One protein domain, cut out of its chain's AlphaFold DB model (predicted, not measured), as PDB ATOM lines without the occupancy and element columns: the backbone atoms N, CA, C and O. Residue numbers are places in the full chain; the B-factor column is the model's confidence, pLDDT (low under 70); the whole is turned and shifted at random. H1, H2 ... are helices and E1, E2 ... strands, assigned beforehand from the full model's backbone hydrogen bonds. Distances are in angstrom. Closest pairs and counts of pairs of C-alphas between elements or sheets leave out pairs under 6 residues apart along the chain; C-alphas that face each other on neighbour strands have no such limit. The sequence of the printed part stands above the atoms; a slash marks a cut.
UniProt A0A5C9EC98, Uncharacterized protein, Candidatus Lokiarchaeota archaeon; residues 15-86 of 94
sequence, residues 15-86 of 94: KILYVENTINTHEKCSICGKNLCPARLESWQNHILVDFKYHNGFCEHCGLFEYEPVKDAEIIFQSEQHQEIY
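AT A GLANCE: This is residues 15 to 86 of the 94 residues of an uncharacterized protein of Candidatus Lokiarchaeota archaeon (UniProt A0A5C9EC98). A long, strongly twisted hairpin of two strands, E3 and E4, makes the length of this domain, with E1 and then E5 side by side along one side of E3 and the short E2 beside the beginning of E3. A small helix, H1, packs on this sheet near E5, and residues 60 to 72 fold back from the end of E4 to E5. The printed part has 72 residues, with five named strands and one named helix, which follow each other along the chain as E1, E2, E3, E4, E5 and then H1; the class is mostly strand, and in the branched sheet E1 and E5 are parallel neighbours, while the neighbour pairs E1 and E3, E2 and E3, and E3 and E4 are antiparallel. The whole is compact, with a radius of gyration of the C-alphas of 12.0 A, yet elongated in outline, with spans of 39 by 23 by 21 A.

IN THESE COORDINATES: Begin with the longest strand by residues, E4, 12 residues from 48 to 59, which covers 29.6 A from first to last C-alpha and bends by 62 degrees at residue 54. Before it, E3 runs 32.0 A through residues 35 to 45; find C-alpha 35 at (159.951, 150.707, 152.988) and C-alpha 45 at (141.986, 153.326, 126.630). E1, residues 15 to 19, starts at C-alpha 15 at (146.197, 147.925, 132.438) and covers 13.2 A. E2 is residues 24 to 28, 8.0 A, and E5 is residues 73 to 77, 12.6 A. H1, residues 80 to 86, covers 10.0 A and ends at C-alpha 86 at (158.188, 138.522, 143.235).

HOW THE PARTS SIT: Look first at E3, which has three neighbours: E1 and E2 lie on one side of it, E4 on the other side. E2, E3 and E4 form a meander, each strand the antiparallel neighbour of the one before. In the hairpin of E3 and E4, N 37 and O 58 are 2.8 A apart, within hydrogen-bond range; in the hairpin of E2 and E3, so are N 24 and O 36, at 2.8 A. E1 is antiparallel to E3 at 156 degrees, with N 16 and O 42 2.8 A apart. On the other side of E1, E5 is parallel to it at 24 degrees, with N 17 and O 74 2.8 A apart. E2 and E5 are apart. H1 is on the sheet at a height of 8.3 A, over none of the strands, but only just: 2 of its 7 C-alphas fall on E1. The closest C-alphas of E5 and H1, those of Phe 77 and Gln 83, are 6.0 A apart. In H1 every O i to N i+4 pair is within hydrogen-bond range.

THE WHOLE: The two C-alphas farthest apart, those of Cys 32 and Asn 46, are 39.4 A apart. The printed part has no cut. The link from E4 to E5 is long, with 13 residues; within it, residues 64 to 65 pair antiparallel with residues 58 to 59 of E4. The mean pLDDT of the printed part is 83.6; look for values under 70 at residues 46 to 47, 51 to 55 and 68 to 69.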
ATOM      1  N   LYS A  15     145.716 147.470 131.127       83.19
ATOM      2  CA  LYS A  15     146.197 147.925 132.438       83.19
ATOM      3  C   LYS A  15     147.634 147.455 132.633       83.19
ATOM      4  O   LYS A  15     147.936 146.300 132.345       83.19
ATOM      5  N   ILE A  16     148.508 148.339 133.091       85.88
ATOM      6  CA  ILE A  16     149.918 148.067 133.367       85.88
ATOM      7  C   ILE A  16     150.213 148.550 134.784       85.88
ATOM      8  O   ILE A  16     149.940 149.703 135.099       85.88
ATOM      9  N   LEU A  17     150.769 147.692 135.633       87.56
ATOM     10  CA  LEU A  17     151.285 148.067 136.946       87.56
ATOM     11  C   LEU A  17     152.810 148.157 136.861       87.56
ATOM     12  O   LEU A  17     153.489 147.144 136.705       87.56
ATOM     13  N   TYR A  18     153.340 149.369 136.935       88.88
ATOM     14  CA  TYR A  18     154.756 149.656 136.764       88.88
ATOM     15  C   TYR A  18     155.443 149.835 138.115       88.88
ATOM     16  O   TYR A  18     155.119 150.771 138.842       88.88
ATOM     17  N   VAL A  19     156.384 148.954 138.448       90.31
ATOM     18  CA  VAL A  19     157.145 148.987 139.702       90.31
ATOM     19  C   VAL A  19     158.448 149.745 139.491       90.31
ATOM     20  O   VAL A  19     159.300 149.336 138.693       90.31
ATOM     21  N   GLU A  20     158.605 150.842 140.223       89.50
ATOM     22  CA  GLU A  20     159.769 151.711 140.126       89.50
ATOM     23  C   GLU A  20     160.994 151.112 140.828       89.50
ATOM     24  O   GLU A  20     160.881 150.437 141.852       89.50
ATOM     25  N   ASN A  21     162.189 151.394 140.301       89.69
ATOM     26  CA  ASN A  21     163.462 151.058 140.949       89.69
ATOM     27  C   ASN A  21     163.900 152.174 141.912       89.69
ATOM     28  O   ASN A  21     164.988 152.744 141.806       89.69
ATOM     29  N   THR A  22     162.991 152.556 142.802       86.06
ATOM     30  CA  THR A  22     163.207 153.557 143.845       86.06
ATOM     31  C   THR A  22     162.562 153.069 145.139       86.06
ATOM     32  O   THR A  22     161.666 152.228 145.123       86.06
ATOM     33  N   ILE A  23     163.032 153.574 146.282       80.88
ATOM     34  CA  ILE A  23     162.452 153.255 147.591       80.88
ATOM     35  C   ILE A  23     161.694 154.482 148.091       80.88
ATOM     36  O   ILE A  23     162.280 155.553 148.266       80.88
ATOM     37  N   ASN A  24     160.403 154.317 148.377       80.94
ATOM     38  CA  ASN A  24     159.602 155.326 149.051       80.94
ATOM     39  C   ASN A  24     159.850 155.250 150.561       80.94
ATOM     40  O   ASN A  24     159.512 154.270 151.217       80.94
ATOM     41  N   THR A  25     160.430 156.300 151.135       81.25
ATOM     42  CA  THR A  25     160.716 156.353 152.580       81.25
ATOM     43  C   THR A  25     159.503 156.731 153.434       81.25
ATOM     44  O   THR A  25     159.560 156.626 154.660       81.25
ATOM     45  N   HIS A  26     158.405 157.153 152.802       83.19
ATOM     46  CA  HIS A  26     157.176 157.558 153.477       83.19
ATOM     47  C   HIS A  26     156.152 156.426 153.592       83.19
ATOM     48  O   HIS A  26     155.289 156.482 154.466       83.19
ATOM     49  N   GLU A  27     156.258 155.394 152.754       86.00
ATOM     50  CA  GLU A  27     155.334 154.260 152.730       86.00
ATOM     51  C   GLU A  27     156.023 152.991 153.224       86.00
ATOM     52  O   GLU A  27     157.143 152.666 152.824       86.00
ATOM     53  N   LYS A  28     155.346 152.269 154.121       90.31
ATOM     54  CA  LYS A  28     155.871 151.066 154.765       90.31
ATOM     55  C   LYS A  28     154.936 149.895 154.541       90.31
ATOM     56  O   LYS A  28     153.726 150.052 154.647       90.31
ATOM     57  N   CYS A  29     155.524 148.730 154.308       90.25
ATOM     58  CA  CYS A  29     154.817 147.470 154.191       90.25
ATOM     59  C   CYS A  29     154.075 147.157 155.493       90.25
ATOM     60  O   CYS A  29     154.705 147.123 156.556       90.25
ATOM     61  N   SER A  30     152.775 146.873 155.425       89.75
ATOM     62  CA  SER A  30     151.980 146.513 156.611       89.75
ATOM     63  C   SER A  30     152.396 145.184 157.246       89.75
ATOM     64  O   SER A  30     152.177 144.988 158.441       89.75
ATOM     65  N   ILE A  31     153.034 144.292 156.482       89.00
ATOM     66  CA  ILE A  31     153.455 142.963 156.946       89.00
ATOM     67  C   ILE A  31     154.783 143.025 157.712       89.00
ATOM     68  O   ILE A  31     154.886 142.508 158.822       89.00
ATOM     69  N   CYS A  32     155.820 143.642 157.133       91.31
ATOM     70  CA  CYS A  32     157.181 143.615 157.696       91.31
ATOM     71  C   CYS A  32     157.734 144.984 158.127       91.31
ATOM     72  O   CYS A  32     158.849 145.061 158.645       91.31
ATOM     73  N   GLY A  33     157.002 146.077 157.891       90.81
ATOM     74  CA  GLY A  33     157.398 147.437 158.276       90.81
ATOM     75  C   GLY A  33     158.558 148.041 157.474       90.81
ATOM     76  O   GLY A  33     159.011 149.140 157.808       90.81
ATOM     77  N   LYS A  34     159.062 147.350 156.442       93.06
ATOM     78  CA  LYS A  34     160.093 147.862 155.524       93.06
ATOM     79  C   LYS A  34     159.504 148.866 154.536       93.06
ATOM     80  O   LYS A  34     158.304 148.857 154.287       93.06
ATOM     81  N   ASN A  35     160.356 149.726 153.991       92.44
ATOM     82  CA  ASN A  35     159.951 150.707 152.988       92.44
ATOM     83  C   ASN A  35     159.487 150.010 151.703       92.44
ATOM     84  O   ASN A  35     160.022 148.961 151.346       92.44
ATOM     85  N   LEU A  36     158.509 150.608 151.028       91.50
ATOM     86  CA  LEU A  36     157.947 150.086 149.786       91.50
ATOM     87  C   LEU A  36     158.613 150.726 148.565       91.50
ATOM     88  O   LEU A  36     158.959 151.908 148.572       91.50
ATOM     89  N   CYS A  37     158.744 149.956 147.491       91.19
ATOM     90  CA  CYS A  37     159.003 150.474 146.155       91.19
ATOM     91  C   CYS A  37     157.681 150.962 145.546       91.19
ATOM     92  O   CYS A  37     156.707 150.203 145.559       91.19
ATOM     93  N   PRO A  38     157.605 152.190 145.007       90.31
ATOM     94  CA  PRO A  38     156.400 152.674 144.345       90.31
ATOM     95  C   PRO A  38     155.974 151.766 143.189       90.31
ATOM     96  O   PRO A  38     156.803 151.329 142.389       90.31
ATOM     97  N   ALA A  39     154.673 151.528 143.061       88.88
ATOM     98  CA  ALA A  39     154.071 150.893 141.900       88.88
ATOM     99  C   ALA A  39     152.894 151.734 141.383       88.88
ATOM    100  O   ALA A  39     151.917 151.982 142.095       88.88
ATOM    101  N   ARG A  40     152.994 152.171 140.124       86.62
ATOM    102  CA  ARG A  40     152.017 153.038 139.455       86.62
ATOM    103  C   ARG A  40     151.140 152.234 138.505       86.62
ATOM    104  O   ARG A  40     151.650 151.474 137.686       86.62
ATOM    105  N   LEU A  41     149.825 152.429 138.578       84.38
ATOM    106  CA  LEU A  41     148.883 151.811 137.650       84.38
ATOM    107  C   LEU A  41     148.592 152.738 136.465       84.38
ATOM    108  O   LEU A  41     147.928 153.764 136.594       84.38
ATOM    109  N   GLU A  42     149.006 152.313 135.282       84.25
ATOM    110  CA  GLU A  42     148.688 152.957 134.015       84.25
ATOM    111  C   GLU A  42     147.578 152.192 133.295       84.25
ATOM    112  O   GLU A  42     147.621 150.968 133.164       84.25
ATOM    113  N   SER A  43     146.573 152.901 132.786       80.44
ATOM    114  CA  SER A  43     145.513 152.305 131.976       80.44
ATOM    115  C   SER A  43     145.431 152.991 130.627       80.44
ATOM    116  O   SER A  43     145.236 154.195 130.539       80.44
ATOM    117  N   TRP A  44     145.515 152.214 129.558       76.94
ATOM    118  CA  TRP A  44     145.414 152.707 128.196       76.94
ATOM    119  C   TRP A  44     144.032 152.388 127.638       76.94
ATOM    120  O   TRP A  44     143.663 151.219 127.487       76.94
ATOM    121  N   GLN A  45     143.275 153.433 127.307       75.44
ATOM    122  CA  GLN A  45     141.986 153.326 126.630       75.44
ATOM    123  C   GLN A  45     142.075 154.067 125.297       75.44
ATOM    124  O   GLN A  45     142.289 155.272 125.273       75.44
ATOM    125  N   ASN A  46     141.928 153.357 124.174       66.75
ATOM    126  CA  ASN A  46     141.984 153.952 122.828       66.75
ATOM    127  C   ASN A  46     143.234 154.832 122.590       66.75
ATOM    128  O   ASN A  46     143.124 155.925 122.044       66.75
ATOM    129  N   HIS A  47     144.415 154.369 123.022       65.94
ATOM    130  CA  HIS A  47     145.700 155.096 122.954       65.94
ATOM    131  C   HIS A  47     145.818 156.349 123.840       65.94
ATOM    132  O   HIS A  47     146.812 157.064 123.752       65.94
ATOM    133  N   ILE A  48     144.852 156.591 124.728       73.56
ATOM    134  CA  ILE A  48     144.932 157.625 125.759       73.56
ATOM    135  C   ILE A  48     145.413 156.969 127.052       73.56
ATOM    136  O   ILE A  48     144.805 156.004 127.524       73.56
ATOM    137  N   LEU A  49     146.502 157.501 127.613       73.69
ATOM    138  CA  LEU A  49     146.979 157.127 128.939       73.69
ATOM    139  C   LEU A  49     146.088 157.779 130.000       73.69
ATOM    140  O   LEU A  49     146.022 159.003 130.115       73.69
ATOM    141  N   VAL A  50     145.424 156.943 130.785       71.38
ATOM    142  CA  VAL A  50     144.764 157.306 132.032       71.38
ATOM    143  C   VAL A  50     145.683 156.843 133.155       71.38
ATOM    144  O   VAL A  50     145.775 155.650 133.450       71.38
ATOM    145  N   ASP A  51     146.406 157.794 133.736       63.28
ATOM    146  CA  ASP A  51     147.249 157.544 134.901       63.28
ATOM    147  C   ASP A  51     146.369 157.487 136.150       63.28
ATOM    148  O   ASP A  51     145.743 158.478 136.547       63.28
ATOM    149  N   PHE A  52     146.290 156.307 136.753       63.62
ATOM    150  CA  PHE A  52     145.652 156.154 138.040       63.62
ATOM    151  C   PHE A  52     146.731 156.278 139.110       63.62
ATOM    152  O   PHE A  52     147.501 155.353 139.347       63.62
ATOM    153  N   LYS A  53     146.714 157.396 139.843       58.66
ATOM    154  CA  LYS A  53     147.563 157.625 141.026       58.66
ATOM    155  C   LYS A  53     147.251 156.692 142.211       58.66
ATOM    156  O   LYS A  53     147.499 157.067 143.357       58.66
ATOM    157  N   TYR A  54     146.682 155.509 141.984       56.94
ATOM    158  CA  TYR A  54     146.653 154.479 143.013       56.94
ATOM    159  C   TYR A  54     148.097 154.029 143.227       56.94
ATOM    160  O   TYR A  54     148.676 153.352 142.381       56.94
ATOM    161  N   HIS A  55     148.680 154.488 144.331       61.44
ATOM    162  CA  HIS A  55     149.983 154.043 144.794       61.44
ATOM    163  C   HIS A  55     149.778 152.648 145.370       61.44
ATOM    164  O   HIS A  55     149.203 152.486 146.445       61.44
ATOM    165  N   ASN A  56     150.168 151.632 144.607       72.38
ATOM    166  CA  ASN A  56     150.455 150.340 145.199       72.38
ATOM    167  C   ASN A  56     151.941 150.343 145.581       72.38
ATOM    168  O   ASN A  56     152.733 151.039 144.951       72.38
ATOM    169  N   GLY A  57     152.329 149.615 146.618       88.19
ATOM    170  CA  GLY A  57     153.726 149.524 147.031       88.19
ATOM    171  C   GLY A  57     154.206 148.087 146.933       88.19
ATOM    172  O   GLY A  57     153.567 147.194 147.480       88.19
ATOM    173  N   PHE A  58     155.315 147.852 146.240       92.00
ATOM    174  CA  PHE A  58     155.978 146.553 146.201       92.00
ATOM    175  C   PHE A  58     156.982 146.440 147.350       92.00
ATOM    176  O   PHE A  58     157.810 147.326 147.549       92.00
ATOM    177  N   CYS A  59     156.927 145.354 148.115       92.06
ATOM    178  CA  CYS A  59     157.858 145.095 149.205       92.06
ATOM    179  C   CYS A  59     158.917 144.077 148.780       92.06
ATOM    180  O   CYS A  59     158.625 142.888 148.696       92.06
ATOM    181  N   GLU A  60     160.170 144.501 148.615       91.75
ATOM    182  CA  GLU A  60     161.279 143.591 148.282       91.75
ATOM    183  C   GLU A  60     161.590 142.564 149.383       91.75
ATOM    184  O   GLU A  60     162.187 141.527 149.121       91.75
ATOM    185  N   HIS A  61     161.206 142.836 150.632       91.62
ATOM    186  CA  HIS A  61     161.467 141.911 151.735       91.62
ATOM    187  C   HIS A  61     160.439 140.777 151.805       91.62
ATOM    188  O   HIS A  61     160.767 139.668 152.215       91.62
ATOM    189  N   CYS A  62     159.187 141.065 151.448       89.12
ATOM    190  CA  CYS A  62     158.106 140.080 151.444       89.12
ATOM    191  C   CYS A  62     157.839 139.508 150.052       89.12
ATOM    192  O   CYS A  62     157.127 138.526 149.947       89.12
ATOM    193  N   GLY A  63     158.331 140.150 148.991       90.12
ATOM    194  CA  GLY A  63     157.983 139.810 147.614       90.12
ATOM    195  C   GLY A  63     156.509 140.018 147.274       90.12
ATOM    196  O   GLY A  63     156.030 139.436 146.309       90.12
ATOM    197  N   LEU A  64     155.788 140.844 148.037       88.44
ATOM    198  CA  LEU A  64     154.348 141.070 147.889       88.44
ATOM    199  C   LEU A  64     154.030 142.548 147.664       88.44
ATOM    200  O   LEU A  64     154.788 143.438 148.058       88.44
ATOM    201  N   PHE A  65     152.876 142.796 147.047       89.56
ATOM    202  CA  PHE A  65     152.283 144.125 146.948       89.56
ATOM    203  C   PHE A  65     151.445 144.433 148.192       89.56
ATOM    204  O   PHE A  65     150.775 143.552 148.726       89.56
ATOM    205  N   GLU A  66     151.466 145.691 148.625       85.12
ATOM    206  CA  GLU A  66     150.690 146.190 149.766       85.12
ATOM    207  C   GLU A  66     149.179 146.056 149.534       85.12
ATOM    208  O   GLU A  66     148.420 145.751 150.452       85.12
ATOM    209  N   TYR A  67     148.748 146.227 148.284       79.12
ATOM    210  CA  TYR A  67     147.384 145.956 147.849       79.12
ATOM    211  C   TYR A  67     147.379 144.906 146.746       79.12
ATOM    212  O   TYR A  67     148.319 144.814 145.952       79.12
ATOM    213  N   GLU A  68     146.293 144.138 146.659       67.94
ATOM    214  CA  GLU A  68     146.128 143.146 145.600       67.94
ATOM    215  C   GLU A  68     146.316 143.818 144.222       67.94
ATOM    216  O   GLU A  68     145.682 144.847 143.947       67.94
ATOM    217  N   PRO A  69     147.208 143.292 143.359       69.00
ATOM    218  CA  PRO A  69     147.398 143.846 142.031       69.00
ATOM    219  C   PRO A  69     146.078 143.789 141.259       69.00
ATOM    220  O   PRO A  69     145.309 142.831 141.344       69.00
ATOM    221  N   VAL A  70     145.793 144.851 140.504       72.06
ATOM    222  CA  VAL A  70     144.528 144.969 139.777       72.06
ATOM    223  C   VAL A  70     144.381 143.800 138.807       72.06
ATOM    224  O   VAL A  70     145.269 143.552 137.993       72.06
ATOM    225  N   LYS A  71     143.234 143.112 138.861       70.38
ATOM    226  CA  LYS A  71     142.911 142.041 137.911       70.38
ATOM    227  C   LYS A  71     143.111 142.521 136.471       70.38
ATOM    228  O   LYS A  71     142.696 143.633 136.110       70.38
ATOM    229  N   ASP A  72     143.754 141.665 135.682       75.81
ATOM    230  CA  ASP A  72     144.122 141.889 134.280       75.81
ATOM    231  C   ASP A  72     145.179 142.987 134.047       75.81
ATOM    232  O   ASP A  72     145.319 143.475 132.924       75.81
ATOM    233  N   ALA A  73     145.923 143.396 135.084       83.25
ATOM    234  CA  ALA A  73     147.092 144.254 134.918       83.25
ATOM    235  C   ALA A  73     148.345 143.439 134.567       83.25
ATOM    236  O   ALA A  73     148.685 142.463 135.234       83.25
ATOM    237  N   GLU A  74     149.061 143.878 133.534       87.00
ATOM    238  CA  GLU A  74     150.417 143.416 133.232       87.00
ATOM    239  C   GLU A  74     151.398 144.090 134.200       87.00
ATOM    240  O   GLU A  74     151.422 145.316 134.290       87.00
ATOM    241  N   ILE A  75     152.194 143.314 134.940       87.94
ATOM    242  CA  ILE A  75     153.173 143.862 135.890       87.94
ATOM    243  C   ILE A  75     154.514 144.042 135.175       87.94
ATOM    244  O   ILE A  75     155.034 143.093 134.591       87.94
ATOM    245  N   ILE A  76     155.080 145.246 135.241       90.31
ATOM    246  CA  ILE A  76     156.389 145.582 134.674       90.31
ATOM    247  C   ILE A  76     157.298 146.063 135.800       90.31
ATOM    248  O   ILE A  76     156.962 147.008 136.509       90.31
ATOM    249  N   PHE A  77     158.469 145.445 135.936       90.81
ATOM    250  CA  PHE A  77     159.482 145.838 136.910       90.81
ATOM    251  C   PHE A  77     160.616 146.601 136.221       90.81
ATOM    252  O   PHE A  77     161.128 146.160 135.196       90.81
ATOM    253  N   GLN A  78     161.053 147.723 136.799       90.88
ATOM    254  CA  GLN A  78     162.276 148.410 136.354       90.88
ATOM    255  C   GLN A  78     163.571 147.721 136.795       90.88
ATOM    256  O   GLN A  78     164.637 148.030 136.267       90.88
ATOM    257  N   SER A  79     163.487 146.844 137.794       92.06
ATOM    258  CA  SER A  79     164.616 146.122 138.375       92.06
ATOM    259  C   SER A  79     164.407 144.624 138.186       92.06
ATOM    260  O   SER A  79     163.377 144.088 138.604       92.06
ATOM    261  N   GLU A  80     165.389 143.944 137.588       92.19
ATOM    262  CA  GLU A  80     165.383 142.480 137.442       92.19
ATOM    263  C   GLU A  80     165.297 141.792 138.813       92.19
ATOM    264  O   GLU A  80     164.546 140.835 138.985       92.19
ATOM    265  N   GLN A  81     165.961 142.357 139.827       92.06
ATOM    266  CA  GLN A  81     165.908 141.867 141.202       92.06
ATOM    267  C   GLN A  81     164.478 141.881 141.773       92.06
ATOM    268  O   GLN A  81     164.059 140.903 142.391       92.06
ATOM    269  N   HIS A  82     163.696 142.946 141.546       92.25
ATOM    270  CA  HIS A  82     162.304 143.005 142.024       92.25
ATOM    271  C   HIS A  82     161.459 141.886 141.403       92.25
ATOM    272  O   HIS A  82     160.680 141.226 142.094       92.25
ATOM    273  N   GLN A  83     161.638 141.656 140.099       92.19
ATOM    274  CA  GLN A  83     160.936 140.606 139.371       92.19
ATOM    275  C   GLN A  83     161.310 139.212 139.884       92.19
ATOM    276  O   GLN A  83     160.427 138.362 140.030       92.19
ATOM    277  N   GLU A  84     162.590 138.964 140.167       93.00
ATOM    278  CA  GLU A  84     163.058 137.696 140.734       93.00
ATOM    279  C   GLU A  84     162.443 137.429 142.109       93.00
ATOM    280  O   GLU A  84     161.897 136.347 142.333       93.00
ATOM    281  N   ILE A  85     162.465 138.423 143.002       92.06
ATOM    282  CA  ILE A  85     161.873 138.328 144.341       92.06
ATOM    283  C   ILE A  85     160.377 138.000 144.239       92.06
ATOM    284  O   ILE A  85     159.924 137.023 144.836       92.06
ATOM    285  N   TYR A  86     159.621 138.761 143.439       90.44
ATOM    286  CA  TYR A  86     158.188 138.522 143.235       90.44
ATOM    287  C   TYR A  86     157.909 137.124 142.658       90.44
ATOM    288  O   TYR A  86     157.018 136.408 143.114       90.44
TER     289      TYR A  86